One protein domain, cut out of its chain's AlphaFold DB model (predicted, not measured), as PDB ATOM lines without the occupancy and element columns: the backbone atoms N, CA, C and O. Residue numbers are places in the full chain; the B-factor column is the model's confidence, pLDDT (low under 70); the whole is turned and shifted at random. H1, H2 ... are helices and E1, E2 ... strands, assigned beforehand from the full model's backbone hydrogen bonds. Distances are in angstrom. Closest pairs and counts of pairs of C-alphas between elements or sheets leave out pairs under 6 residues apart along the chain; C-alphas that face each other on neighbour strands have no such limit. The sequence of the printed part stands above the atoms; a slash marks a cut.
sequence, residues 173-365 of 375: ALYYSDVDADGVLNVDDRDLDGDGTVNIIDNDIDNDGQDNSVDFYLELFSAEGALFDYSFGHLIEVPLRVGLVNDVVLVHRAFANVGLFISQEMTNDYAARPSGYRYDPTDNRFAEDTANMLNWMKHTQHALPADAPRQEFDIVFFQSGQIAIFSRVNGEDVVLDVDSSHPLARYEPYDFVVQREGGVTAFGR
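What this domain is: This is residues 173 to 365 of the 375 residues of an uncharacterized protein of Candidatus Kerfeldbacteria bacterium (UniProt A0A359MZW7). A strongly twisted sheet of six strands forms the wall of this domain, with H2, H4 and H6 over one face and the short H7 on the other, three layers in all. H5 packs on H4 and H6, away from the sheet, and at the end of the longest axis far from H7 the long loop of residues 177 to 211 swings out after H1. The printed part has 193 residues, with six named helices, five strands, a seventh helix and a last strand along the chain; the sheet runs E1, E6, E2, E3, E4, E5, all antiparallel. The class is mixed, helices and strands, though under half of the residues, 93, are in named elements. The whole is compact, with a radius of gyration of the C-alphas of 16.2 A and spans of 47 by 37 by 34 A.

How they stand to each other: The sheet holds E1, residues 303 to 305, E6, residues 360 to 364, E2, residues 315 to 318, E3, residues 323 to 329, E4, residues 332 to 339, and E5, residues 342 to 349; E1 and E5 are its edge strands. E2, E3, E4 and E5 form a meander, each strand the antiparallel neighbour of the one before, with a hairpin at each step. Across E2 and E3, N 316 and O 324 are 2.8 A apart, within hydrogen-bond range; so are N 327 and O 334 across E3 and E4, at 2.9 A, and N 335 and O 348 across E4 and E5, at 2.9 A. E6 is an inner strand, with N 317 and O 362 of E2 and E6 at 3.0 A and N 304 and O 363 of E1 and E6 at 2.8 A. E3 is staggered, pairing with E2 over residues 323 to 325 and with E4 over residues 325 to 329, and E5 bends by 93 degrees at residue 345. H4, residues 247 to 256, is on the sheet at a height of 8.8 A, over E3; the C-alphas of Asp 247 and Val 338, the closest of H4 and E4, are 5.5 A apart. H2, residues 212 to 223, is on the same face at a height of 10.8 A and runs across the strands, at 80 degrees to E3 on the local plane. H2 and H4 touch at a steep tilt of 45 degrees, opposite ways, the C-alphas of Glu 219 and Ala 254 being closest at 6.1 A. H6, residues 290 to 299, is on the sheet at a height of 9.1 A, over E6 and E2. H7, residues 350 to 356, is on the opposite face to H4; its closest C-alphas to E4 are Tyr 350 and Val 334, 4.5 A apart. H5, residues 262 to 272, is not on the sheet; it touches H6 at a steep tilt of 58 degrees, with the C-alphas of Met 266 and Trp 296 closest at 5.8 A, and stands about perpendicular to H4, at 89 degrees, where those of His 252 and Ile 262 are closest at 6.0 A. H1, residues 173 to 176, is close to H4 but not clearly touching, with the C-alphas of Tyr 175 and Ala 256 closest at 7.5 A; H3, residues 238 to 241, touches no helix. Every O i to N i+4 pair is within hydrogen-bond range in H2, H4, H5, H6 and H7; H1 and H3 are too short for such a pair.

Where its parts are: H1 begins at C-alpha 173, at (148.297, 211.920, 138.452). H2 measures 16.2 A from first to last C-alpha, H5 15.5 A, H4 14.5 A and H6 14.3 A. E4 measures 20.8 A, E3 18.8 A and E5 14.0 A. E4 begins at C-alpha 332, at (141.657, 181.912, 124.963), and E6 ends at C-alpha 364, at (128.829, 195.496, 131.286).

The domain as a whole: The two C-alphas farthest apart, those of Asp 182 and Gln 355, are 47.7 A apart. The printed part has no cut. The links from H1 to H2, H2 to H3 and H5 to H6 are long, with 35, 14 and 17 residues. The mean pLDDT of the printed part is 92.2; residue 233 and residues 235 to 242, of which 238 to 241 belong to H3, are under 70.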
ATOM      1  N   ALA A 173     148.440 210.693 139.226       73.19
ATOM      2  CA  ALA A 173     148.297 211.920 138.452       73.19
ATOM      3  C   ALA A 173     146.869 211.997 137.913       73.19
ATOM      4  O   ALA A 173     146.150 212.889 138.334       73.19
ATOM      5  N   LEU A 174     146.412 210.988 137.164       81.12
ATOM      6  CA  LEU A 174     145.052 210.950 136.615       81.12
ATOM      7  C   LEU A 174     143.948 211.155 137.656       81.12
ATOM      8  O   LEU A 174     142.930 211.717 137.304       81.12
ATOM      9  N   TYR A 175     144.117 210.747 138.915       80.94
ATOM     10  CA  TYR A 175     143.097 210.965 139.952       80.94
ATOM     11  C   TYR A 175     143.062 212.388 140.521       80.94
ATOM     12  O   TYR A 175     141.989 212.922 140.789       80.94
ATOM     13  N   TYR A 176     144.233 212.958 140.810       80.75
ATOM     14  CA  TYR A 176     144.351 214.162 141.644       80.75
ATOM     15  C   TYR A 176     144.915 215.371 140.893       80.75
ATOM     16  O   TYR A 176     145.141 216.415 141.512       80.75
ATOM     17  N   SER A 177     145.200 215.225 139.600       81.25
ATOM     18  CA  SER A 177     145.482 216.345 138.713       81.25
ATOM     19  C   SER A 177     144.197 216.963 138.170       81.25
ATOM     20  O   SER A 177     143.091 216.529 138.483       81.25
ATOM     21  N   ASP A 178     144.413 218.003 137.384       84.69
ATOM     22  CA  ASP A 178     143.448 218.772 136.615       84.69
ATOM     23  C   ASP A 178     144.117 218.880 135.232       84.69
ATOM     24  O   ASP A 178     145.114 219.603 135.088       84.69
ATOM     25  N   VAL A 179     143.763 217.958 134.326       85.69
ATOM     26  CA  VAL A 179     144.496 217.708 133.066       85.69
ATOM     27  C   VAL A 179     144.289 218.841 132.065       85.69
ATOM     28  O   VAL A 179     145.262 219.263 131.432       85.69
ATOM     29  N   ASP A 180     143.078 219.380 131.982       88.38
ATOM     30  CA  ASP A 180     142.721 220.476 131.081       88.38
ATOM     31  C   ASP A 180     142.889 221.877 131.721       88.38
ATOM     32  O   ASP A 180     142.903 222.895 131.018       88.38
ATOM     33  N   ALA A 181     143.147 221.927 133.032       88.94
ATOM     34  CA  ALA A 181     143.348 223.130 133.834       88.94
ATOM     35  C   ALA A 181     142.094 224.017 133.964       88.94
ATOM     36  O   ALA A 181     142.222 225.250 134.077       88.94
ATOM     37  N   ASP A 182     140.897 223.426 133.964       89.31
ATOM     38  CA  ASP A 182     139.627 224.135 134.149       89.31
ATOM     39  C   ASP A 182     139.285 224.428 135.630       89.31
ATOM     40  O   ASP A 182     138.425 225.268 135.937       89.31
ATOM     41  N   GLY A 183     140.037 223.830 136.562       86.88
ATOM     42  CA  GLY A 183     139.878 223.976 138.005       86.88
ATOM     43  C   GLY A 183     139.026 222.892 138.671       86.88
ATOM     44  O   GLY A 183     138.771 222.999 139.881       86.88
ATOM     45  N   VAL A 184     138.588 221.877 137.928       87.06
ATOM     46  CA  VAL A 184     137.933 220.663 138.413       87.06
ATOM     47  C   VAL A 184     138.987 219.557 138.525       87.06
ATOM     48  O   VAL A 184     139.878 219.412 137.701       87.06
ATOM     49  N   LEU A 185     138.958 218.791 139.617       86.25
ATOM     50  CA  LEU A 185     139.859 217.643 139.733       86.25
ATOM     51  C   LEU A 185     139.354 216.530 138.826       86.25
ATOM     52  O   LEU A 185     138.163 216.241 138.854       86.25
ATOM     53  N   ASN A 186     140.259 215.829 138.151       89.31
ATOM     54  CA  ASN A 186     139.927 214.746 137.222       89.31
ATOM     55  C   ASN A 186     138.915 213.724 137.779       89.31
ATOM     56  O   ASN A 186     138.045 213.259 137.055       89.31
ATOM     57  N   VAL A 187     139.001 213.370 139.070       88.00
ATOM     58  CA  VAL A 187     138.059 212.432 139.719       88.00
ATOM     59  C   VAL A 187     136.606 212.931 139.745       88.00
ATOM     60  O   VAL A 187     135.675 212.125 139.776       88.00
ATOM     61  N   ASP A 188     136.423 214.249 139.739       89.62
ATOM     62  CA  ASP A 188     135.134 214.938 139.728       89.62
ATOM     63  C   ASP A 188     134.756 215.447 138.324       89.62
ATOM     64  O   ASP A 188     133.599 215.818 138.098       89.62
ATOM     65  N   ASP A 189     135.714 215.439 137.398       92.31
ATOM     66  CA  ASP A 189     135.593 215.935 136.036       92.31
ATOM     67  C   ASP A 189     135.009 214.873 135.092       92.31
ATOM     68  O   ASP A 189     135.323 213.682 135.159       92.31
ATOM     69  N   ARG A 190     134.104 215.306 134.215       94.94
ATOM     70  CA  ARG A 190     133.433 214.450 133.231       94.94
ATOM     71  C   ARG A 190     133.971 214.632 131.818       94.94
ATOM     72  O   ARG A 190     133.467 213.924 130.949       94.94
ATOM     73  N   ASP A 191     134.887 215.566 131.606       95.44
ATOM     74  CA  ASP A 191     135.472 215.947 130.318       95.44
ATOM     75  C   ASP A 191     136.972 216.198 130.538       95.44
ATOM     76  O   ASP A 191     137.433 217.330 130.515       95.44
ATOM     77  N   LEU A 192     137.704 215.124 130.863       94.12
ATOM     78  CA  LEU A 192     139.032 215.172 131.496       94.12
ATOM     79  C   LEU A 192     140.088 215.920 130.671       94.12
ATOM     80  O   LEU A 192     141.049 216.443 131.237       94.12
ATOM     81  N   ASP A 193     139.947 215.944 129.349       93.69
ATOM     82  CA  ASP A 193     140.843 216.653 128.440       93.69
ATOM     83  C   ASP A 193     140.269 217.983 127.909       93.69
ATOM     84  O   ASP A 193     140.957 218.708 127.175       93.69
ATOM     85  N   GLY A 194     139.033 218.318 128.289       94.88
ATOM     86  CA  GLY A 194     138.341 219.548 127.931       94.88
ATOM     87  C   GLY A 194     137.955 219.659 126.451       94.88
ATOM     88  O   GLY A 194     137.805 220.782 125.941       94.88
ATOM     89  N   ASP A 195     137.823 218.546 125.719       95.31
ATOM     90  CA  ASP A 195     137.450 218.567 124.298       95.31
ATOM     91  C   ASP A 195     135.935 218.742 124.051       95.31
ATOM     92  O   ASP A 195     135.505 219.066 122.930       95.31
ATOM     93  N   GLY A 196     135.126 218.621 125.109       95.44
ATOM     94  CA  GLY A 196     133.670 218.724 125.085       95.44
ATOM     95  C   GLY A 196     132.949 217.376 124.994       95.44
ATOM     96  O   GLY A 196     131.711 217.359 124.875       95.44
ATOM     97  N   THR A 197     133.674 216.259 125.021       95.06
ATOM     98  CA  THR A 197     133.159 214.892 124.954       95.06
ATOM     99  C   THR A 197     133.216 214.253 126.329       95.06
ATOM    100  O   THR A 197     134.265 214.064 126.917       95.06
ATOM    101  N   VAL A 198     132.063 213.829 126.851       95.06
ATOM    102  CA  VAL A 198     132.062 213.211 128.182       95.06
ATOM    103  C   VAL A 198     132.850 211.894 128.200       95.06
ATOM    104  O   VAL A 198     132.622 211.039 127.340       95.06
ATOM    105  N   ASN A 199     133.671 211.682 129.233       94.75
ATOM    106  CA  ASN A 199     134.640 210.579 129.332       94.75
ATOM    107  C   ASN A 199     134.044 209.202 128.979       94.75
ATOM    108  O   ASN A 199     134.680 208.371 128.343       94.75
ATOM    109  N   ILE A 200     132.786 208.934 129.358       94.31
ATOM    110  CA  ILE A 200     132.127 207.635 129.119       94.31
ATOM    111  C   ILE A 200     131.867 207.310 127.634       94.31
ATOM    112  O   ILE A 200     131.676 206.144 127.294       94.31
ATOM    113  N   ILE A 201     131.830 208.311 126.751       93.56
ATOM    114  CA  ILE A 201     131.678 208.111 125.296       93.56
ATOM    115  C   ILE A 201     132.917 208.523 124.501       93.56
ATOM    116  O   ILE A 201     132.948 208.312 123.282       93.56
ATOM    117  N   ASP A 202     133.909 209.098 125.170       93.75
ATOM    118  CA  ASP A 202     135.178 209.459 124.572       93.75
ATOM    119  C   ASP A 202     136.034 208.206 124.310       93.75
ATOM    120  O   ASP A 202     135.971 207.205 125.028       93.75
ATOM    121  N   ASN A 203     136.784 208.221 123.210       94.12
ATOM    122  CA  ASN A 203     137.712 207.158 122.855       94.12
ATOM    123  C   ASN A 203     139.157 207.460 123.272       94.12
ATOM    124  O   ASN A 203     139.943 206.526 123.179       94.12
ATOM    125  N   ASP A 204     139.493 208.684 123.681       93.81
ATOM    126  CA  ASP A 204     140.851 209.131 124.038       93.81
ATOM    127  C   ASP A 204     140.751 210.141 125.199       93.81
ATOM    128  O   ASP A 204     140.925 211.338 125.005       93.81
ATOM    129  N   ILE A 205     140.382 209.651 126.395       93.75
ATOM    130  CA  ILE A 205     139.930 210.491 127.529       93.75
ATOM    131  C   ILE A 205     141.014 211.462 128.019       93.75
ATOM    132  O   ILE A 205     140.694 212.475 128.633       93.75
ATOM    133  N   ASP A 206     142.294 211.144 127.820       90.50
ATOM    134  CA  ASP A 206     143.417 211.983 128.242       90.50
ATOM    135  C   ASP A 206     144.151 212.672 127.080       90.50
ATOM    136  O   ASP A 206     145.157 213.356 127.312       90.50
ATOM    137  N   ASN A 207     143.620 212.556 125.855       92.44
ATOM    138  CA  ASN A 207     144.098 213.216 124.637       92.44
ATOM    139  C   ASN A 207     145.578 212.955 124.337       92.44
ATOM    140  O   ASN A 207     146.310 213.827 123.841       92.44
ATOM    141  N   ASP A 208     146.057 211.758 124.671       91.38
ATOM    142  CA  ASP A 208     147.437 211.354 124.418       91.38
ATOM    143  C   ASP A 208     147.629 210.809 122.982       91.38
ATOM    144  O   ASP A 208     148.762 210.608 122.516       91.38
ATOM    145  N   GLY A 209     146.524 210.653 122.241       92.31
ATOM    146  CA  GLY A 209     146.473 210.141 120.878       92.31
ATOM    147  C   GLY A 209     146.327 208.620 120.792       92.31
ATOM    148  O   GLY A 209     146.430 208.069 119.682       92.31
ATOM    149  N   GLN A 210     146.137 207.929 121.916       92.25
ATOM    150  CA  GLN A 210     145.837 206.505 122.004       92.25
ATOM    151  C   GLN A 210     144.354 206.281 122.306       92.25
ATOM    152  O   GLN A 210     143.635 207.132 122.798       92.25
ATOM    153  N   ASP A 211     143.847 205.119 121.894       93.12
ATOM    154  CA  ASP A 211     142.462 204.765 122.200       93.12
ATOM    155  C   ASP A 211     142.422 204.154 123.603       93.12
ATOM    156  O   ASP A 211     143.233 203.269 123.874       93.12
ATOM    157  N   ASN A 212     141.431 204.508 124.424       92.94
ATOM    158  CA  ASN A 212     141.255 204.018 125.797       92.94
ATOM    159  C   ASN A 212     141.365 202.490 125.919       92.94
ATOM    160  O   ASN A 212     141.747 201.961 126.958       92.94
ATOM    161  N   SER A 213     141.021 201.737 124.866       92.38
ATOM    162  CA  SER A 213     141.182 200.278 124.840       92.38
ATOM    163  C   SER A 213     142.652 199.820 124.898       92.38
ATOM    164  O   SER A 213     142.947 198.747 125.429       92.38
ATOM    165  N   VAL A 214     143.583 200.615 124.370       91.81
ATOM    166  CA  VAL A 214     145.034 200.400 124.445       91.81
ATOM    167  C   VAL A 214     145.537 200.669 125.860       91.81
ATOM    168  O   VAL A 214     146.239 199.819 126.414       91.81
ATOM    169  N   ASP A 215     145.136 201.782 126.466       91.75
ATOM    170  CA  ASP A 215     145.547 202.135 127.830       91.75
ATOM    171  C   ASP A 215     144.976 201.152 128.845       91.75
ATOM    172  O   ASP A 215     145.693 200.649 129.712       91.75
ATOM    173  N   PHE A 216     143.722 200.746 128.648       93.62
ATOM    174  CA  PHE A 216     143.069 199.754 129.490       93.62
ATOM    175  C   PHE A 216     143.767 198.397 129.401       93.62
ATOM    176  O   PHE A 216     143.948 197.717 130.411       93.62
ATOM    177  N   TYR A 217     144.220 198.000 128.206       92.19
ATOM    178  CA  TYR A 217     145.028 196.794 128.047       92.19
ATOM    179  C   TYR A 217     146.299 196.877 128.899       92.19
ATOM    180  O   TYR A 217     146.558 195.967 129.685       92.19
ATOM    181  N   LEU A 218     147.084 197.952 128.765       90.56
ATOM    182  CA  LEU A 218     148.319 198.142 129.536       90.56
ATOM    183  C   LEU A 218     148.050 198.120 131.044       90.56
ATOM    184  O   LEU A 218     148.821 197.528 131.804       90.56
ATOM    185  N   GLU A 219     146.924 198.692 131.455       91.19
ATOM    186  CA  GLU A 219     146.496 198.724 132.840       91.19
ATOM    187  C   GLU A 219     146.168 197.331 133.396       91.19
ATOM    188  O   GLU A 219     146.652 196.960 134.467       91.19
ATOM    189  N   LEU A 220     145.423 196.498 132.664       91.19
ATOM    190  CA  LEU A 220     145.112 195.138 133.120       91.19
ATOM    191  C   LEU A 220     146.363 194.265 133.295       91.19
ATOM    192  O   LEU A 220     146.379 193.384 134.154       91.19
ATOM    193  N   PHE A 221     147.423 194.494 132.514       88.25
ATOM    194  CA  PHE A 221     148.717 193.836 132.753       88.25
ATOM    195  C   PHE A 221     149.402 194.337 134.026       88.25
ATOM    196  O   PHE A 221     150.093 193.569 134.690       88.25
ATOM    197  N   SER A 222     149.208 195.608 134.374       88.38
ATOM    198  CA  SER A 222     149.718 196.218 135.607       88.38
ATOM    199  C   SER A 222     149.028 195.658 136.859       88.38
ATOM    200  O   SER A 222     149.645 195.547 137.922       88.38
ATOM    201  N   ALA A 223     147.763 195.263 136.709       91.31
ATOM    202  CA  ALA A 223     146.924 194.719 137.766       91.31
ATOM    203  C   ALA A 223     147.310 193.302 138.221       91.31
ATOM    204  O   ALA A 223     146.993 192.907 139.346       91.31
ATOM    205  N   GLU A 224     147.950 192.517 137.349       92.88
ATOM    206  CA  GLU A 224     148.314 191.131 137.639       92.88
ATOM    207  C   GLU A 224     149.276 191.056 138.837       92.88
ATOM    208  O   GLU A 224     150.301 191.733 138.901       92.88
ATOM    209  N   GLY A 225     148.940 190.212 139.812       92.31
ATOM    210  CA  GLY A 225     149.678 190.079 141.064       92.31
ATOM    211  C   GLY A 225     149.268 191.067 142.160       92.31
ATOM    212  O   GLY A 225     149.874 191.035 143.230       92.31
ATOM    213  N   ALA A 226     148.250 191.910 141.949       92.00
ATOM    214  CA  ALA A 226     147.719 192.774 143.002       92.00
ATOM    215  C   ALA A 226     147.106 191.966 144.163       92.00
ATOM    216  O   ALA A 226     146.381 190.998 143.935       92.00
ATOM    217  N   LEU A 227     147.379 192.366 145.408       89.88
ATOM    218  CA  LEU A 227     146.909 191.667 146.609       89.88
ATOM    219  C   LEU A 227     145.419 191.889 146.897       89.88
ATOM    220  O   LEU A 227     144.934 193.018 146.844       89.88
ATOM    221  N   PHE A 228     144.730 190.828 147.318       91.19
ATOM    222  CA  PHE A 228     143.326 190.886 147.718       91.19
ATOM    223  C   PHE A 228     143.119 191.609 149.056       91.19
ATOM    224  O   PHE A 228     143.751 191.275 150.065       91.19
ATOM    225  N   ASP A 229     142.178 192.552 149.097       87.56
ATOM    226  CA  ASP A 229     141.764 193.235 150.322       87.56
ATOM    227  C   ASP A 229     140.747 192.417 151.140       87.56
ATOM    228  O   ASP A 229     139.535 192.505 150.945       87.56
ATOM    229  N   TYR A 230     141.231 191.695 152.154       83.88
ATOM    230  CA  TYR A 230     140.389 190.959 153.110       83.88
ATOM    231  C   TYR A 230     139.513 191.836 154.015       83.88
ATOM    232  O   TYR A 230     138.651 191.309 154.722       83.88
ATOM    233  N   SER A 231     139.744 193.149 154.050       80.75
ATOM    234  CA  SER A 231     138.890 194.066 154.800       80.75
ATOM    235  C   SER A 231     137.651 194.498 154.034       80.75
ATOM    236  O   SER A 231     136.765 195.080 154.660       80.75
ATOM    237  N   PHE A 232     137.589 194.224 152.725       76.94
ATOM    238  CA  PHE A 232     136.527 194.704 151.842       76.94
ATOM    239  C   PHE A 232     136.315 196.222 151.992       76.94
ATOM    240  O   PHE A 232     135.204 196.674 152.240       76.94
ATOM    241  N   GLY A 233     137.401 197.004 151.991       67.69
ATOM    242  CA  GLY A 233     137.358 198.461 152.171       67.69
ATOM    243  C   GLY A 233     137.088 198.947 153.606       67.69
ATOM    244  O   GLY A 233     137.298 200.123 153.913       67.69
ATOM    245  N   HIS A 234     136.692 198.079 154.546       71.88
ATOM    246  CA  HIS A 234     136.197 198.499 155.866       71.88
ATOM    247  C   HIS A 234     137.275 198.964 156.865       71.88
ATOM    248  O   HIS A 234     136.945 199.601 157.869       71.88
ATOM    249  N   LEU A 235     138.566 198.685 156.637       57.75
ATOM    250  CA  LEU A 235     139.660 199.120 157.525       57.75
ATOM    251  C   LEU A 235     140.141 200.546 157.211       57.75
ATOM    252  O   LEU A 235     141.320 200.760 156.920       57.75
ATOM    253  N   ILE A 236     139.239 201.529 157.303       58.72
ATOM    254  CA  ILE A 236     139.557 202.955 157.076       58.72
ATOM    255  C   ILE A 236     140.206 203.159 155.685       58.72
ATOM    256  O   ILE A 236     141.123 203.962 155.524       58.72
ATOM    257  N   GLU A 237     139.805 202.348 154.695       63.38
ATOM    258  CA  GLU A 237     140.362 202.331 153.331       63.38
ATOM    259  C   GLU A 237     141.892 202.136 153.252       63.38
ATOM    260  O   GLU A 237     142.498 202.345 152.200       63.38
ATOM    261  N   VAL A 238     142.566 201.754 154.344       62.28
ATOM    262  CA  VAL A 238     144.029 201.592 154.353       62.28
ATOM    263  C   VAL A 238     144.470 200.559 153.317       62.28
ATOM    264  O   VAL A 238     145.399 200.866 152.566       62.28
ATOM    265  N   PRO A 239     143.823 199.380 153.205       66.12
ATOM    266  CA  PRO A 239     144.207 198.401 152.196       66.12
ATOM    267  C   PRO A 239     144.045 198.925 150.769       66.12
ATOM    268  O   PRO A 239     144.953 198.757 149.959       66.12
ATOM    269  N   LEU A 240     142.967 199.663 150.490       64.81
ATOM    270  CA  LEU A 240     142.798 200.362 149.218       64.81
ATOM    271  C   LEU A 240     144.001 201.277 148.968       64.81
ATOM    272  O   LEU A 240     144.689 201.151 147.958       64.81
ATOM    273  N   ARG A 241     144.335 202.153 149.913       66.56
ATOM    274  CA  ARG A 241     145.411 203.149 149.762       66.56
ATOM    275  C   ARG A 241     146.801 202.547 149.565       66.56
ATOM    276  O   ARG A 241     147.648 203.187 148.952       66.56
ATOM    277  N   VAL A 242     147.043 201.333 150.056       69.56
ATOM    278  CA  VAL A 242     148.301 200.602 149.824       69.56
ATOM    279  C   VAL A 242     148.228 199.651 148.625       69.56
ATOM    280  O   VAL A 242     149.094 198.795 148.471       69.56
ATOM    281  N   GLY A 243     147.231 199.803 147.754       80.50
ATOM    282  CA  GLY A 243     147.144 199.082 146.486       80.50
ATOM    283  C   GLY A 243     146.531 197.685 146.582       80.50
ATOM    284  O   GLY A 243     146.605 196.950 145.603       80.50
ATOM    285  N   LEU A 244     145.933 197.295 147.711       87.38
ATOM    286  CA  LEU A 244     145.113 196.085 147.739       87.38
ATOM    287  C   LEU A 244     143.791 196.349 147.014       87.38
ATOM    288  O   LEU A 244     143.301 197.483 146.975       87.38
ATOM    289  N   VAL A 245     143.240 195.300 146.418       91.44
ATOM    290  CA  VAL A 245     142.031 195.351 145.594       91.44
ATOM    291  C   VAL A 245     141.080 194.229 145.989       91.44
ATOM    292  O   VAL A 245     141.507 193.151 146.381       91.44
ATOM    293  N   ASN A 246     139.782 194.470 145.896       93.31
ATOM    294  CA  ASN A 246     138.792 193.407 145.748       93.31
ATOM    295  C   ASN A 246     138.289 193.420 144.296       93.31
ATOM    296  O   ASN A 246     138.778 194.205 143.481       93.31
ATOM    297  N   ASP A 247     137.341 192.556 143.969       93.88
ATOM    298  CA  ASP A 247     136.764 192.431 142.632       93.88
ATOM    299  C   ASP A 247     136.169 193.750 142.117       93.88
ATOM    300  O   ASP A 247     136.451 194.174 140.995       93.88
ATOM    301  N   VAL A 248     135.425 194.463 142.962       94.31
ATOM    302  CA  VAL A 248     134.803 195.741 142.590       94.31
ATOM    303  C   VAL A 248     135.830 196.852 142.421       94.31
ATOM    304  O   VAL A 248     135.838 197.571 141.423       94.31
ATOM    305  N   VAL A 249     136.751 196.970 143.369       92.19
ATOM    306  CA  VAL A 249     137.819 197.974 143.365       92.19
ATOM    307  C   VAL A 249     138.750 197.775 142.177       92.19
ATOM    308  O   VAL A 249     139.190 198.761 141.590       92.19
ATOM    309  N   LEU A 250     139.049 196.525 141.817       94.31
ATOM    310  CA  LEU A 250     139.847 196.204 140.640       94.31
ATOM    311  C   LEU A 250     139.205 196.790 139.377       94.31
ATOM    312  O   LEU A 250     139.887 197.471 138.616       94.31
ATOM    313  N   VAL A 251     137.892 196.603 139.203       95.69
ATOM    314  CA  VAL A 251     137.134 197.206 138.098       95.69
ATOM    315  C   VAL A 251     137.206 198.730 138.156       95.69
ATOM    316  O   VAL A 251     137.630 199.354 137.188       95.69
ATOM    317  N   HIS A 252     136.876 199.343 139.295       94.25
ATOM    318  CA  HIS A 252     136.926 200.803 139.433       94.25
ATOM    319  C   HIS A 252     138.291 201.390 139.074       94.25
ATOM    320  O   HIS A 252     138.358 202.415 138.402       94.25
ATOM    321  N   ARG A 253     139.377 200.754 139.517       92.12
ATOM    322  CA  ARG A 253     140.732 201.251 139.275       92.12
ATOM    323  C   ARG A 253     141.216 201.034 137.858       92.12
ATOM    324  O   ARG A 253     141.869 201.924 137.324       92.12
ATOM    325  N   ALA A 254     140.884 199.892 137.257       93.88
ATOM    326  CA  ALA A 254     141.222 199.633 135.866       93.88
ATOM    327  C   ALA A 254     140.615 200.715 134.961       93.88
ATOM    328  O   ALA A 254     141.304 201.264 134.109       93.88
ATOM    329  N   PHE A 255     139.355 201.089 135.209       95.38
ATOM    330  CA  PHE A 255     138.681 202.145 134.450       95.38
ATOM    331  C   PHE A 255     139.164 203.555 134.809       95.38
ATOM    332  O   PHE A 255     139.369 204.376 133.922       95.38
ATOM    333  N   ALA A 256     139.420 203.846 136.080       93.38
ATOM    334  CA  ALA A 256     139.908 205.168 136.468       93.38
ATOM    335  C   ALA A 256     141.326 205.464 135.953       93.38
ATOM    336  O   ALA A 256     141.663 206.618 135.702       93.38
ATOM    337  N   ASN A 257     142.153 204.436 135.751       91.69
ATOM    338  CA  ASN A 257     143.478 204.586 135.148       91.69
ATOM    339  C   ASN A 257     143.442 204.890 133.643       91.69
ATOM    340  O   ASN A 257     144.482 205.237 133.097       91.69
ATOM    341  N   VAL A 258     142.270 204.812 133.008       93.25
ATOM    342  CA  VAL A 258     142.016 205.352 131.661       93.25
ATOM    343  C   VAL A 258     141.126 206.600 131.707       93.25
ATOM    344  O   VAL A 258     140.444 206.913 130.745       93.25
ATOM    345  N   GLY A 259     141.049 207.275 132.860       93.25
ATOM    346  CA  GLY A 259     140.261 208.498 133.040       93.25
ATOM    347  C   GLY A 259     138.752 208.287 133.234       93.25
ATOM    348  O   GLY A 259     137.999 209.256 133.337       93.25
ATOM    349  N   LEU A 260     138.277 207.039 133.344       95.12
ATOM    350  CA  LEU A 260     136.862 206.749 133.569       95.12
ATOM    351  C   LEU A 260     136.541 206.433 135.038       95.12
ATOM    352  O   LEU A 260     136.629 205.294 135.507       95.12
ATOM    353  N   PHE A 261     136.055 207.434 135.768       95.12
ATOM    354  CA  PHE A 261     135.678 207.304 137.177       95.12
ATOM    355  C   PHE A 261     134.250 206.757 137.349       95.12
ATOM    356  O   PHE A 261     133.287 207.502 137.524       95.12
ATOM    357  N   ILE A 262     134.099 205.424 137.364       95.81
ATOM    358  CA  ILE A 262     132.783 204.754 137.483       95.81
ATOM    359  C   ILE A 262     131.964 205.255 138.688       95.81
ATOM    360  O   ILE A 262     130.754 205.434 138.577       95.81
ATOM    361  N   SER A 263     132.592 205.521 139.838       94.25
ATOM    362  CA  SER A 263     131.891 206.012 141.039       94.25
ATOM    363  C   SER A 263     131.234 207.378 140.821       94.25
ATOM    364  O   SER A 263     130.135 207.623 141.326       94.25
ATOM    365  N   GLN A 264     131.884 208.247 140.045       94.88
ATOM    366  CA  GLN A 264     131.372 209.565 139.692       94.88
ATOM    367  C   GLN A 264     130.198 209.436 138.716       94.88
ATOM    368  O   GLN A 264     129.125 209.992 138.953       94.88
ATOM    369  N   GLU A 265     130.330 208.598 137.686       96.50
ATOM    370  CA  GLU A 265     129.233 208.323 136.748       96.50
ATOM    371  C   GLU A 265     128.019 207.665 137.428       96.50
ATOM    372  O   GLU A 265     126.874 208.014 137.129       96.50
ATOM    373  N   MET A 266     128.242 206.775 138.400       97.31
ATOM    374  CA  MET A 266     127.175 206.203 139.227       97.31
ATOM    375  C   MET A 266     126.477 207.264 140.083       97.31
ATOM    376  O   MET A 266     125.253 207.237 140.202       97.31
ATOM    377  N   THR A 267     127.230 208.194 140.674       96.38
ATOM    378  CA  THR A 267     126.682 209.289 141.494       96.38
ATOM    379  C   THR A 267     125.834 210.237 140.644       96.38
ATOM    380  O   THR A 267     124.727 210.616 141.040       96.38
ATOM    381  N   ASN A 268     126.308 210.551 139.438       95.31
ATOM    382  CA  ASN A 268     125.596 211.379 138.471       95.31
ATOM    383  C   ASN A 268     124.298 210.716 137.983       95.31
ATOM    384  O   ASN A 268     123.251 211.369 137.952       95.31
ATOM    385  N   ASP A 269     124.324 209.419 137.652       97.38
ATOM    386  CA  ASP A 269     123.100 208.694 137.289       97.38
ATOM    387  C   ASP A 269     122.140 208.582 138.480       97.38
ATOM    388  O   ASP A 269     120.950 208.826 138.300       97.38
ATOM    389  N   TYR A 270     122.625 208.335 139.703       98.00
ATOM    390  CA  TYR A 270     121.781 208.293 140.904       98.00
ATOM    391  C   TYR A 270     121.021 209.606 141.125       98.00
ATOM    392  O   TYR A 270     119.824 209.582 141.422       98.00
ATOM    393  N   ALA A 271     121.678 210.755 140.939       97.50
ATOM    394  CA  ALA A 271     121.036 212.064 141.062       97.50
ATOM    395  C   ALA A 271     119.867 212.243 140.072       97.50
ATOM    396  O   ALA A 271     118.873 212.898 140.396       97.50
ATOM    397  N   ALA A 272     119.954 211.633 138.885       97.56
ATOM    398  CA  ALA A 272     118.897 211.656 137.876       97.56
ATOM    399  C   ALA A 272     117.861 210.524 138.042       97.56
ATOM    400  O   ALA A 272     116.685 210.705 137.711       97.56
ATOM    401  N   ARG A 273     118.289 209.346 138.508       98.00
ATOM    402  CA  ARG A 273     117.542 208.077 138.511       98.00
ATOM    403  C   ARG A 273     117.886 207.231 139.751       98.00
ATOM    404  O   ARG A 273     118.496 206.171 139.635       98.00
ATOM    405  N   PRO A 274     117.421 207.613 140.951       97.81
ATOM    406  CA  PRO A 274     117.786 206.911 142.186       97.81
ATOM    407  C   PRO A 274     117.151 205.513 142.322       97.81
ATOM    408  O   PRO A 274     117.523 204.735 143.198       97.81
ATOM    409  N   SER A 275     116.158 205.169 141.493       97.62
ATOM    410  CA  SER A 275     115.450 203.888 141.578       97.62
ATOM    411  C   SER A 275     116.350 202.697 141.246       97.62
ATOM    412  O   SER A 275     117.050 202.716 140.243       97.62
ATOM    413  N   GLY A 276     116.265 201.622 142.031       96.56
ATOM    414  CA  GLY A 276     116.991 200.371 141.772       96.56
ATOM    415  C   GLY A 276     118.377 200.299 142.417       96.56
ATOM    416  O   GLY A 276     118.884 199.196 142.604       96.56
ATOM    417  N   TYR A 277     118.938 201.434 142.840       98.00
ATOM    418  CA  TYR A 277     120.108 201.451 143.710       98.00
ATOM    419  C   TYR A 277     119.734 200.963 145.116       98.00
ATOM    420  O   TYR A 277     118.687 201.314 145.666       98.00
ATOM    421  N   ARG A 278     120.596 200.129 145.694       97.56
ATOM    422  CA  ARG A 278     120.486 199.583 147.049       97.56
ATOM    423  C   ARG A 278     120.991 200.556 148.112       97.56
ATOM    424  O   ARG A 278     120.426 200.602 149.203       97.56
ATOM    425  N   TYR A 279     122.046 201.295 147.789       97.19
ATOM    426  CA  TYR A 279     122.659 202.309 148.646       97.19
ATOM    427  C   TYR A 279     122.640 203.664 147.936       97.19
ATOM    428  O   TYR A 279     122.536 203.705 146.711       97.19
ATOM    429  N   ASP A 280     122.733 204.755 148.690       97.00
ATOM    430  CA  ASP A 280     122.871 206.114 148.157       97.00
ATOM    431  C   ASP A 280     124.337 206.591 148.220       97.00
ATOM    432  O   ASP A 280     125.108 206.005 148.979       97.00
ATOM    433  N   PRO A 281     124.735 207.644 147.475       95.44
ATOM    434  CA  PRO A 281     126.123 208.117 147.418       95.44
ATOM    435  C   PRO A 281     126.758 208.541 148.753       95.44
ATOM    436  O   PRO A 281     127.968 208.738 148.801       95.44
ATOM    437  N   THR A 282     125.985 208.706 149.834       91.19
ATOM    438  CA  THR A 282     126.537 209.000 151.168       91.19
ATOM    439  C   THR A 282     126.980 207.744 151.925       91.19
ATOM    440  O   THR A 282     127.703 207.849 152.917       91.19
ATOM    441  N   ASP A 283     126.575 206.555 151.466       91.19
ATOM    442  CA  ASP A 283     127.001 205.265 152.006       91.19
ATOM    443  C   ASP A 283     128.311 204.829 151.336       91.19
ATOM    444  O   ASP A 283     128.427 204.806 150.111       91.19
ATOM    445  N   ASN A 284     129.302 204.419 152.129       85.88
ATOM    446  CA  ASN A 284     130.600 203.981 151.607       85.88
ATOM    447  C   ASN A 284     130.512 202.729 150.716       85.88
ATOM    448  O   ASN A 284     131.397 202.491 149.903       85.88
ATOM    449  N   ARG A 285     129.424 201.957 150.815       90.00
ATOM    450  CA  ARG A 285     129.168 200.794 149.954       90.00
ATOM    451  C   ARG A 285     128.561 201.173 148.606       90.00
ATOM    452  O   ARG A 285     128.297 200.285 147.805       90.00
ATOM    453  N   PHE A 286     128.287 202.453 148.345       94.88
ATOM    454  CA  PHE A 286     127.600 202.882 147.127       94.88
ATOM    455  C   PHE A 286     128.314 202.440 145.850       94.88
ATOM    456  O   PHE A 286     127.693 201.795 145.004       94.88
ATOM    457  N   ALA A 287     129.600 202.775 145.738       92.94
ATOM    458  CA  ALA A 287     130.441 202.400 144.607       92.94
ATOM    459  C   ALA A 287     130.901 200.936 144.693       92.94
ATOM    460  O   ALA A 287     131.102 200.292 143.674       92.94
ATOM    461  N   GLU A 288     131.019 200.384 145.904       92.19
ATOM    462  CA  GLU A 288     131.516 199.019 146.120       92.19
ATOM    463  C   GLU A 288     130.442 197.926 145.946       92.19
ATOM    464  O   GLU A 288     130.762 196.741 145.957       92.19
ATOM    465  N   ASP A 289     129.161 198.278 145.798       95.25
ATOM    466  CA  ASP A 289     128.081 197.301 145.626       95.25
ATOM    467  C   ASP A 289     127.881 196.930 144.146       95.25
ATOM    468  O   ASP A 289     127.542 197.755 143.292       95.25
ATOM    469  N   THR A 290     128.029 195.640 143.841       96.81
ATOM    470  CA  THR A 290     127.909 195.118 142.471       96.81
ATOM    471  C   THR A 290     126.504 195.268 141.896       96.81
ATOM    472  O   THR A 290     126.351 195.442 140.684       96.81
ATOM    473  N   ALA A 291     125.461 195.270 142.735       97.62
ATOM    474  CA  ALA A 291     124.094 195.494 142.278       97.62
ATOM    475  C   ALA A 291     123.855 196.965 141.911       97.62
ATOM    476  O   ALA A 291     123.201 197.225 140.900       97.62
ATOM    477  N   ASN A 292     124.421 197.915 142.664       98.12
ATOM    478  CA  ASN A 292     124.437 199.332 142.295       98.12
ATOM    479  C   ASN A 292     125.137 199.553 140.949       98.12
ATOM    480  O   ASN A 292     124.573 200.219 140.080       98.12
ATOM    481  N   MET A 293     126.322 198.966 140.750       98.12
ATOM    482  CA  MET A 293     127.057 199.073 139.484       98.12
ATOM    483  C   MET A 293     126.260 198.479 138.312       98.12
ATOM    484  O   MET A 293     126.123 199.109 137.263       98.12
ATOM    485  N   LEU A 294     125.656 197.300 138.489       98.19
ATOM    486  CA  LEU A 294     124.803 196.699 137.462       98.19
ATOM    487  C   LEU A 294     123.548 197.544 137.184       98.19
ATOM    488  O   LEU A 294     123.084 197.609 136.044       98.19
ATOM    489  N   ASN A 295     122.966 198.176 138.207       98.31
ATOM    490  CA  ASN A 295     121.805 199.050 138.043       98.31
ATOM    491  C   ASN A 295     122.158 200.311 137.245       98.31
ATOM    492  O   ASN A 295     121.454 200.634 136.288       98.31
ATOM    493  N   TRP A 296     123.286 200.944 137.574       98.06
ATOM    494  CA  TRP A 296     123.855 202.044 136.798       98.06
ATOM    495  C   TRP A 296     124.004 201.662 135.323       98.06
ATOM    496  O   TRP A 296     123.452 202.332 134.454       98.06
ATOM    497  N   MET A 297     124.644 200.526 135.031       98.00
ATOM    498  CA  MET A 297     124.823 200.053 133.654       98.00
ATOM    499  C   MET A 297     123.503 199.787 132.924       98.00
ATOM    500  O   MET A 297     123.414 199.974 131.711       98.00
ATOM    501  N   LYS A 298     122.451 199.352 133.626       97.94
ATOM    502  CA  LYS A 298     121.116 199.194 133.026       97.94
ATOM    503  C   LYS A 298     120.505 200.542 132.661       97.94
ATOM    504  O   LYS A 298     119.933 200.670 131.581       97.94
ATOM    505  N   HIS A 299     120.627 201.541 133.532       97.75
ATOM    506  CA  HIS A 299     120.127 202.891 133.274       97.75
ATOM    507  C   HIS A 299     120.846 203.574 132.105       97.75
ATOM    508  O   HIS A 299     120.218 204.290 131.320       97.75
ATOM    509  N   THR A 300     122.149 203.341 131.977       96.19
ATOM    510  CA  THR A 300     123.008 203.916 130.933       96.19
ATOM    511  C   THR A 300     123.100 203.048 129.675       96.19
ATOM    512  O   THR A 300     123.774 203.423 128.727       96.19
ATOM    513  N   GLN A 301     122.361 201.931 129.616       96.69
ATOM    514  CA  GLN A 301     122.317 201.003 128.474       96.69
ATOM    515  C   GLN A 301     123.655 200.304 128.161       96.69
ATOM    516  O   GLN A 301     123.841 199.789 127.061       96.69
ATOM    517  N   HIS A 302     124.552 200.219 129.144       97.06
ATOM    518  CA  HIS A 302     125.804 199.462 129.070       97.06
ATOM    519  C   HIS A 302     125.655 198.001 129.532       97.06
ATOM    520  O   HIS A 302     126.541 197.184 129.286       97.06
ATOM    521  N   ALA A 303     124.543 197.645 130.185       97.94
ATOM    522  CA  ALA A 303     124.264 196.269 130.591       97.94
ATOM    523  C   ALA A 303     123.735 195.420 129.422       97.94
ATOM    524  O   ALA A 303     122.733 195.752 128.785       97.94
ATOM    525  N   LEU A 304     124.367 194.272 129.198       98.06
ATOM    526  CA  LEU A 304     124.036 193.280 128.182       98.06
ATOM    527  C   LEU A 304     123.569 191.968 128.842       98.06
ATOM    528  O   LEU A 304     124.003 191.647 129.955       98.06
ATOM    529  N   PRO A 305     122.691 191.186 128.187       98.06
ATOM    530  CA  PRO A 305     122.261 189.891 128.710       98.06
ATOM    531  C   PRO A 305     123.412 188.871 128.723       98.06
ATOM    532  O   PRO A 305     124.387 189.005 127.988       98.06
ATOM    533  N   ALA A 306     123.288 187.824 129.543       97.62
ATOM    534  CA  ALA A 306     124.324 186.799 129.732       97.62
ATOM    535  C   ALA A 306     124.682 185.987 128.467       97.62
ATOM    536  O   ALA A 306     125.705 185.307 128.445       97.62
ATOM    537  N   ASP A 307     123.849 186.026 127.426       97.25
ATOM    538  CA  ASP A 307     124.079 185.378 126.130       97.25
ATOM    539  C   ASP A 307     124.644 186.332 125.061       97.25
ATOM    540  O   ASP A 307     124.868 185.918 123.921       97.25
ATOM    541  N   ALA A 308     124.897 187.599 125.411       97.38
ATOM    542  CA  ALA A 308     125.483 188.562 124.491       97.38
ATOM    543  C   ALA A 308     126.891 188.126 124.033       97.38
ATOM    544  O   ALA A 308     127.653 187.542 124.811       97.38
ATOM    545  N   PRO A 309     127.285 188.432 122.779       96.56
ATOM    546  CA  PRO A 309     128.653 188.214 122.328       96.56
ATOM    547  C   PRO A 309     129.639 188.988 123.204       96.56
ATOM    548  O   PRO A 309     129.521 190.209 123.327       96.56
ATOM    549  N   ARG A 310     130.617 188.277 123.766       95.06
ATOM    550  CA  ARG A 310     131.658 188.838 124.634       95.06
ATOM    551  C   ARG A 310     132.647 189.689 123.846       95.06
ATOM    552  O   ARG A 310     133.099 189.301 122.762       95.06
ATOM    553  N   GLN A 311     133.033 190.811 124.428       95.38
ATOM    554  CA  GLN A 311     134.062 191.711 123.933       95.38
ATOM    555  C   GLN A 311     135.135 191.886 125.005       95.38
ATOM    556  O   GLN A 311     134.837 191.829 126.194       95.38
ATOM    557  N   GLU A 312     136.388 192.063 124.579       94.12
ATOM    558  CA  GLU A 312     137.476 192.403 125.501       94.12
ATOM    559  C   GLU A 312     137.086 193.614 126.351       94.12
ATOM    560  O   GLU A 312     136.515 194.577 125.834       94.12
ATOM    561  N   PHE A 313     137.388 193.517 127.646       95.88
ATOM    562  CA  PHE A 313     137.109 194.506 128.687       95.88
ATOM    563  C   PHE A 313     135.646 194.620 129.122       95.88
ATOM    564  O   PHE A 313     135.320 195.490 129.930       95.88
ATOM    565  N   ASP A 314     134.769 193.722 128.661       97.69
ATOM    566  CA  ASP A 314     133.445 193.574 129.264       97.69
ATOM    567  C   ASP A 314     133.590 193.216 130.758       97.69
ATOM    568  O   ASP A 314     134.338 192.309 131.134       97.69
ATOM    569  N   ILE A 315     132.831 193.893 131.617       98.12
ATOM    570  CA  ILE A 315     132.693 193.534 133.030       98.12
ATOM    571  C   ILE A 315     131.718 192.358 133.116       98.12
ATOM    572  O   ILE A 315     130.587 192.445 132.640       98.12
ATOM    573  N   VAL A 316     132.135 191.244 133.705       98.44
ATOM    574  CA  VAL A 316     131.319 190.034 133.847       98.44
ATOM    575  C   VAL A 316     130.669 190.033 135.223       98.44
ATOM    576  O   VAL A 316     131.374 190.081 136.224       98.44
ATOM    577  N   PHE A 317     129.338 189.947 135.279       98.44
ATOM    578  CA  PHE A 317     128.589 189.847 136.533       98.44
ATOM    579  C   PHE A 317     128.161 188.405 136.781       98.44
ATOM    580  O   PHE A 317     127.412 187.838 135.976       98.44
ATOM    581  N   PHE A 318     128.557 187.817 137.908       98.25
ATOM    582  CA  PHE A 318     128.237 186.425 138.226       98.25
ATOM    583  C   PHE A 318     127.067 186.271 139.208       98.25
ATOM    584  O   PHE A 318     126.664 187.216 139.886       98.25
ATOM    585  N   GLN A 319     126.496 185.062 139.294       97.56
ATOM    586  CA  GLN A 319     125.383 184.763 140.210       97.56
ATOM    587  C   GLN A 319     125.767 184.874 141.690       97.56
ATOM    588  O   GLN A 319     124.914 185.212 142.511       97.56
ATOM    589  N   SER A 320     127.031 184.611 142.030       96.50
ATOM    590  CA  SER A 320     127.575 184.786 143.381       96.50
ATOM    591  C   SER A 320     127.579 186.243 143.859       96.50
ATOM    592  O   SER A 320     127.679 186.489 145.060       96.50
ATOM    593  N   GLY A 321     127.444 187.200 142.935       96.12
ATOM    594  CA  GLY A 321     127.604 188.628 143.187       96.12
ATOM    595  C   GLY A 321     129.019 189.143 142.931       96.12
ATOM    596  O   GLY A 321     129.194 190.356 142.993       96.12
ATOM    597  N   GLN A 322     129.977 188.261 142.617       96.25
ATOM    598  CA  GLN A 322     131.325 188.631 142.182       96.25
ATOM    599  C   GLN A 322     131.292 189.273 140.791       96.25
ATOM    600  O   GLN A 322     130.407 188.970 139.974       96.25
ATOM    601  N   ILE A 323     132.272 190.131 140.512       97.56
ATOM    602  CA  ILE A 323     132.525 190.650 139.165       97.56
ATOM    603  C   ILE A 323     133.965 190.396 138.715       97.56
ATOM    604  O   ILE A 323     134.858 190.212 139.531       97.56
ATOM    605  N   ALA A 324     134.200 190.370 137.405       97.62
ATOM    606  CA  ALA A 324     135.543 190.247 136.834       97.62
ATOM    607  C   ALA A 324     135.643 191.000 135.503       97.62
ATOM    608  O   ALA A 324     134.627 191.422 134.948       97.62
ATOM    609  N   ILE A 325     136.854 191.145 134.963       97.69
ATOM    610  CA  ILE A 325     137.077 191.804 133.667       97.69
ATOM    611  C   ILE A 325     137.410 190.745 132.622       97.69
ATOM    612  O   ILE A 325     138.409 190.038 132.743       97.69
ATOM    613  N   PHE A 326     136.589 190.628 131.582       97.44
ATOM    614  CA  PHE A 326     136.833 189.705 130.479       97.44
ATOM    615  C   PHE A 326     138.008 190.168 129.611       97.44
ATOM    616  O   PHE A 326     138.143 191.345 129.283       97.44
ATOM    617  N   SER A 327     138.839 189.226 129.173       95.75
ATOM    618  CA  SER A 327     139.951 189.476 128.256       95.75
ATOM    619  C   SER A 327     140.196 188.254 127.366       95.75
ATOM    620  O   SER A 327     139.631 187.179 127.591       95.75
ATOM    621  N   ARG A 328     141.044 188.398 126.343       94.19
ATOM    622  CA  ARG A 328     141.565 187.255 125.587       94.19
ATOM    623  C   ARG A 328     143.078 187.252 125.595       94.19
ATOM    624  O   ARG A 328     143.731 188.202 125.171       94.19
ATOM    625  N   VAL A 329     143.649 186.127 126.005       91.69
ATOM    626  CA  VAL A 329     145.098 185.923 126.008       91.69
ATOM    627  C   VAL A 329     145.397 184.754 125.086       91.69
ATOM    628  O   VAL A 329     144.908 183.650 125.284       91.69
ATOM    629  N   ASN A 330     146.167 185.005 124.025       92.00
ATOM    630  CA  ASN A 330     146.498 184.003 123.003       92.00
ATOM    631  C   ASN A 330     145.273 183.319 122.356       92.00
ATOM    632  O   ASN A 330     145.358 182.178 121.911       92.00
ATOM    633  N   GLY A 331     144.143 184.030 122.271       92.50
ATOM    634  CA  GLY A 331     142.893 183.523 121.697       92.50
ATOM    635  C   GLY A 331     142.023 182.715 122.663       92.50
ATOM    636  O   GLY A 331     140.950 182.275 122.260       92.50
ATOM    637  N   GLU A 332     142.454 182.539 123.911       96.50
ATOM    638  CA  GLU A 332     141.657 181.912 124.963       96.50
ATOM    639  C   GLU A 332     140.862 182.973 125.731       96.50
ATOM    640  O   GLU A 332     141.397 184.024 126.088       96.50
ATOM    641  N   ASP A 333     139.582 182.686 125.973       97.50
ATOM    642  CA  ASP A 333     138.695 183.512 126.791       97.50
ATOM    643  C   ASP A 333     139.110 183.374 128.267       97.50
ATOM    644  O   ASP A 333     139.021 182.295 128.866       97.50
ATOM    645  N   VAL A 334     139.555 184.479 128.859       97.31
ATOM    646  CA  VAL A 334     139.986 184.559 130.258       97.31
ATOM    647  C   VAL A 334     139.269 185.702 130.964       97.31
ATOM    648  O   VAL A 334     138.690 186.588 130.335       97.31
ATOM    649  N   VAL A 335     139.315 185.699 132.289       97.12
ATOM    650  CA  VAL A 335     138.922 186.845 133.108       97.12
ATOM    651  C   VAL A 335     140.080 187.228 134.013       97.12
ATOM    652  O   VAL A 335     140.750 186.352 134.557       97.12
ATOM    653  N   LEU A 336     140.330 188.526 134.157       96.69
ATOM    654  CA  LEU A 336     141.137 189.026 135.256       96.69
ATOM    655  C   LEU A 336     140.251 189.026 136.499       96.69
ATOM    656  O   LEU A 336     139.253 189.750 136.555       96.69
ATOM    657  N   ASP A 337     140.624 188.193 137.459       94.75
ATOM    658  CA  ASP A 337     139.845 187.935 138.656       94.75
ATOM    659  C   ASP A 337     140.706 188.068 139.918       94.75
ATOM    660  O   ASP A 337     141.916 187.819 139.895       94.75
ATOM    661  N   VAL A 338     140.072 188.470 141.018       92.94
ATOM    662  CA  VAL A 338     140.678 188.541 142.347       92.94
ATOM    663  C   VAL A 338     139.644 188.101 143.381       92.94
ATOM    664  O   VAL A 338     138.551 188.657 143.469       92.94
ATOM    665  N   ASP A 339     139.985 187.095 144.183       91.75
ATOM    666  CA  ASP A 339     139.043 186.503 145.127       91.75
ATOM    667  C   ASP A 339     139.710 186.157 146.471       91.75
ATOM    668  O   ASP A 339     140.929 186.038 146.592       91.75
ATOM    669  N   SER A 340     138.911 185.981 147.524       88.19
ATOM    670  CA  SER A 340     139.445 185.714 148.871       88.19
ATOM    671  C   SER A 340     140.187 184.370 149.015       88.19
ATOM    672  O   SER A 340     140.992 184.208 149.941       88.19
ATOM    673  N   SER A 341     139.933 183.410 148.121       87.50
ATOM    674  CA  SER A 341     140.621 182.115 148.028       87.50
ATOM    675  C   SER A 341     141.919 182.176 147.211       87.50
ATOM    676  O   SER A 341     142.813 181.352 147.425       87.50
ATOM    677  N   HIS A 342     142.072 183.195 146.362       87.25
ATOM    678  CA  HIS A 342     143.266 183.481 145.574       87.25
ATOM    679  C   HIS A 342     143.681 184.946 145.754       87.25
ATOM    680  O   HIS A 342     143.274 185.809 144.978       87.25
ATOM    681  N   PRO A 343     144.544 185.248 146.743       87.56
ATOM    682  CA  PRO A 343     144.801 186.618 147.176       87.56
ATOM    683  C   PRO A 343     145.620 187.452 146.187       87.56
ATOM    684  O   PRO A 343     146.134 188.492 146.579       87.56
ATOM    685  N   LEU A 344     145.811 186.988 144.952       91.19
ATOM    686  CA  LEU A 344     146.533 187.683 143.899       91.19
ATOM    687  C   LEU A 344     145.634 187.762 142.670       91.19
ATOM    688  O   LEU A 344     145.180 186.723 142.189       91.19
ATOM    689  N   ALA A 345     145.438 188.973 142.153       91.81
ATOM    690  CA  ALA A 345     144.741 189.190 140.897       91.81
ATOM    691  C   ALA A 345     145.466 188.444 139.770       91.81
ATOM    692  O   ALA A 345     146.688 188.560 139.633       91.81
ATOM    693  N   ARG A 346     144.743 187.651 138.983       95.12
ATOM    694  CA  ARG A 346     145.337 186.833 137.919       95.12
ATOM    695  C   ARG A 346     144.335 186.525 136.821       95.12
ATOM    696  O   ARG A 346     143.127 186.581 137.033       95.12
ATOM    697  N   TYR A 347     144.854 186.157 135.657       96.12
ATOM    698  CA  TYR A 347     144.030 185.649 134.573       96.12
ATOM    699  C   TYR A 347     143.616 184.203 134.852       96.12
ATOM    700  O   TYR A 347     144.465 183.323 135.021       96.12
ATOM    701  N   GLU A 348     142.311 183.953 134.869       96.75
ATOM    702  CA  GLU A 348     141.731 182.616 134.986       96.75
ATOM    703  C   GLU A 348     140.925 182.260 133.731       96.75
ATOM    704  O   GLU A 348     140.313 183.143 133.122       96.75
ATOM    705  N   PRO A 349     140.885 180.975 133.326       97.81
ATOM    706  CA  PRO A 349     140.019 180.541 132.239       97.81
ATOM    707  C   PRO A 349     138.563 180.922 132.516       97.81
ATOM    708  O   PRO A 349     138.026 180.598 133.576       97.81
ATOM    709  N   TYR A 350     137.905 181.564 131.551       97.75
ATOM    710  CA  TYR A 350     136.544 182.077 131.721       97.75
ATOM    711  C   TYR A 350     135.566 180.988 132.195       97.75
ATOM    712  O   TYR A 350     134.870 181.171 133.190       97.75
ATOM    713  N   ASP A 351     135.566 179.820 131.546       97.88
ATOM    714  CA  ASP A 351     134.646 178.722 131.881       97.88
ATOM    715  C   ASP A 351     134.841 178.189 133.312       97.88
ATOM    716  O   ASP A 351     133.876 177.767 133.954       97.88
ATOM    717  N   PHE A 352     136.075 178.235 133.830       97.12
ATOM    718  CA  PHE A 352     136.374 177.840 135.206       97.12
ATOM    719  C   PHE A 352     135.709 178.793 136.204       97.12
ATOM    720  O   PHE A 352     135.008 178.339 137.110       97.12
ATOM    721  N   VAL A 353     135.859 180.105 135.998       96.75
ATOM    722  CA  VAL A 353     135.245 181.124 136.865       96.75
ATOM    723  C   VAL A 353     133.722 181.084 136.752       96.75
ATOM    724  O   VAL A 353     133.034 181.083 137.767       96.75
ATOM    725  N   VAL A 354     133.167 180.921 135.547       97.62
ATOM    726  CA  VAL A 354     131.715 180.760 135.348       97.62
ATOM    727  C   VAL A 354     131.164 179.582 136.151       97.62
ATOM    728  O   VAL A 354     130.115 179.711 136.784       97.62
ATOM    729  N   GLN A 355     131.853 178.437 136.149       97.31
ATOM    730  CA  GLN A 355     131.441 177.276 136.936       97.31
ATOM    731  C   GLN A 355     131.529 177.549 138.443       97.31
ATOM    732  O   GLN A 355     130.627 177.152 139.184       97.31
ATOM    733  N   ARG A 356     132.603 178.210 138.889       96.38
ATOM    734  CA  ARG A 356     132.852 178.543 140.297       96.38
ATOM    735  C   ARG A 356     131.810 179.518 140.848       96.38
ATOM    736  O   ARG A 356     131.280 179.284 141.930       96.38
ATOM    737  N   GLU A 357     131.455 180.537 140.069       97.38
ATOM    738  CA  GLU A 357     130.563 181.626 140.483       97.38
ATOM    739  C   GLU A 357     129.072 181.383 140.177       97.38
ATOM    740  O   GLU A 357     128.229 182.267 140.350       97.38
ATOM    741  N   GLY A 358     128.723 180.178 139.716       97.44
ATOM    742  CA  GLY A 358     127.337 179.765 139.474       97.44
ATOM    743  C   GLY A 358     126.729 180.253 138.155       97.44
ATOM    744  O   GLY A 358     125.546 180.034 137.917       97.44
ATOM    745  N   GLY A 359     127.511 180.865 137.266       97.88
ATOM    746  CA  GLY A 359     127.061 181.343 135.958       97.88
ATOM    747  C   GLY A 359     127.098 182.864 135.807       97.88
ATOM    748  O   GLY A 359     127.207 183.603 136.784       97.88
ATOM    749  N   VAL A 360     126.971 183.334 134.565       98.38
ATOM    750  CA  VAL A 360     126.903 184.768 134.237       98.38
ATOM    751  C   VAL A 360     125.462 185.263 134.299       98.38
ATOM    752  O   VAL A 360     124.539 184.598 133.828       98.38
ATOM    753  N   THR A 361     125.272 186.445 134.878       98.31
ATOM    754  CA  THR A 361     123.980 187.140 134.964       98.31
ATOM    755  C   THR A 361     123.857 188.268 133.945       98.31
ATOM    756  O   THR A 361     122.774 188.469 133.394       98.31
ATOM    757  N   ALA A 362     124.951 188.980 133.672       98.44
ATOM    758  CA  ALA A 362     125.021 190.075 132.713       98.44
ATOM    759  C   ALA A 362     126.476 190.356 132.309       98.44
ATOM    760  O   ALA A 362     127.410 189.947 133.002       98.44
ATOM    761  N   PHE A 363     126.643 191.111 131.225       98.38
ATOM    762  CA  PHE A 363     127.894 191.797 130.903       98.38
ATOM    763  C   PHE A 363     127.703 193.312 130.997       98.38
ATOM    764  O   PHE A 363     126.610 193.813 130.748       98.38
ATOM    765  N   GLY A 364     128.759 194.041 131.334       97.56
ATOM    766  CA  GLY A 364     128.829 195.496 131.286       97.56
ATOM    767  C   GLY A 364     129.822 195.943 130.226       97.56
ATOM    768  O   GLY A 364     131.013 195.696 130.382       97.56
ATOM    769  N   ARG A 365     129.353 196.603 129.164       97.06
ATOM    770  CA  ARG A 365     130.209 197.113 128.086       97.06
ATOM    771  C   ARG A 365     130.269 198.626 128.123       97.06
ATOM    772  O   ARG A 365     129.336 199.284 127.663       97.06
TER     773      ARG A 365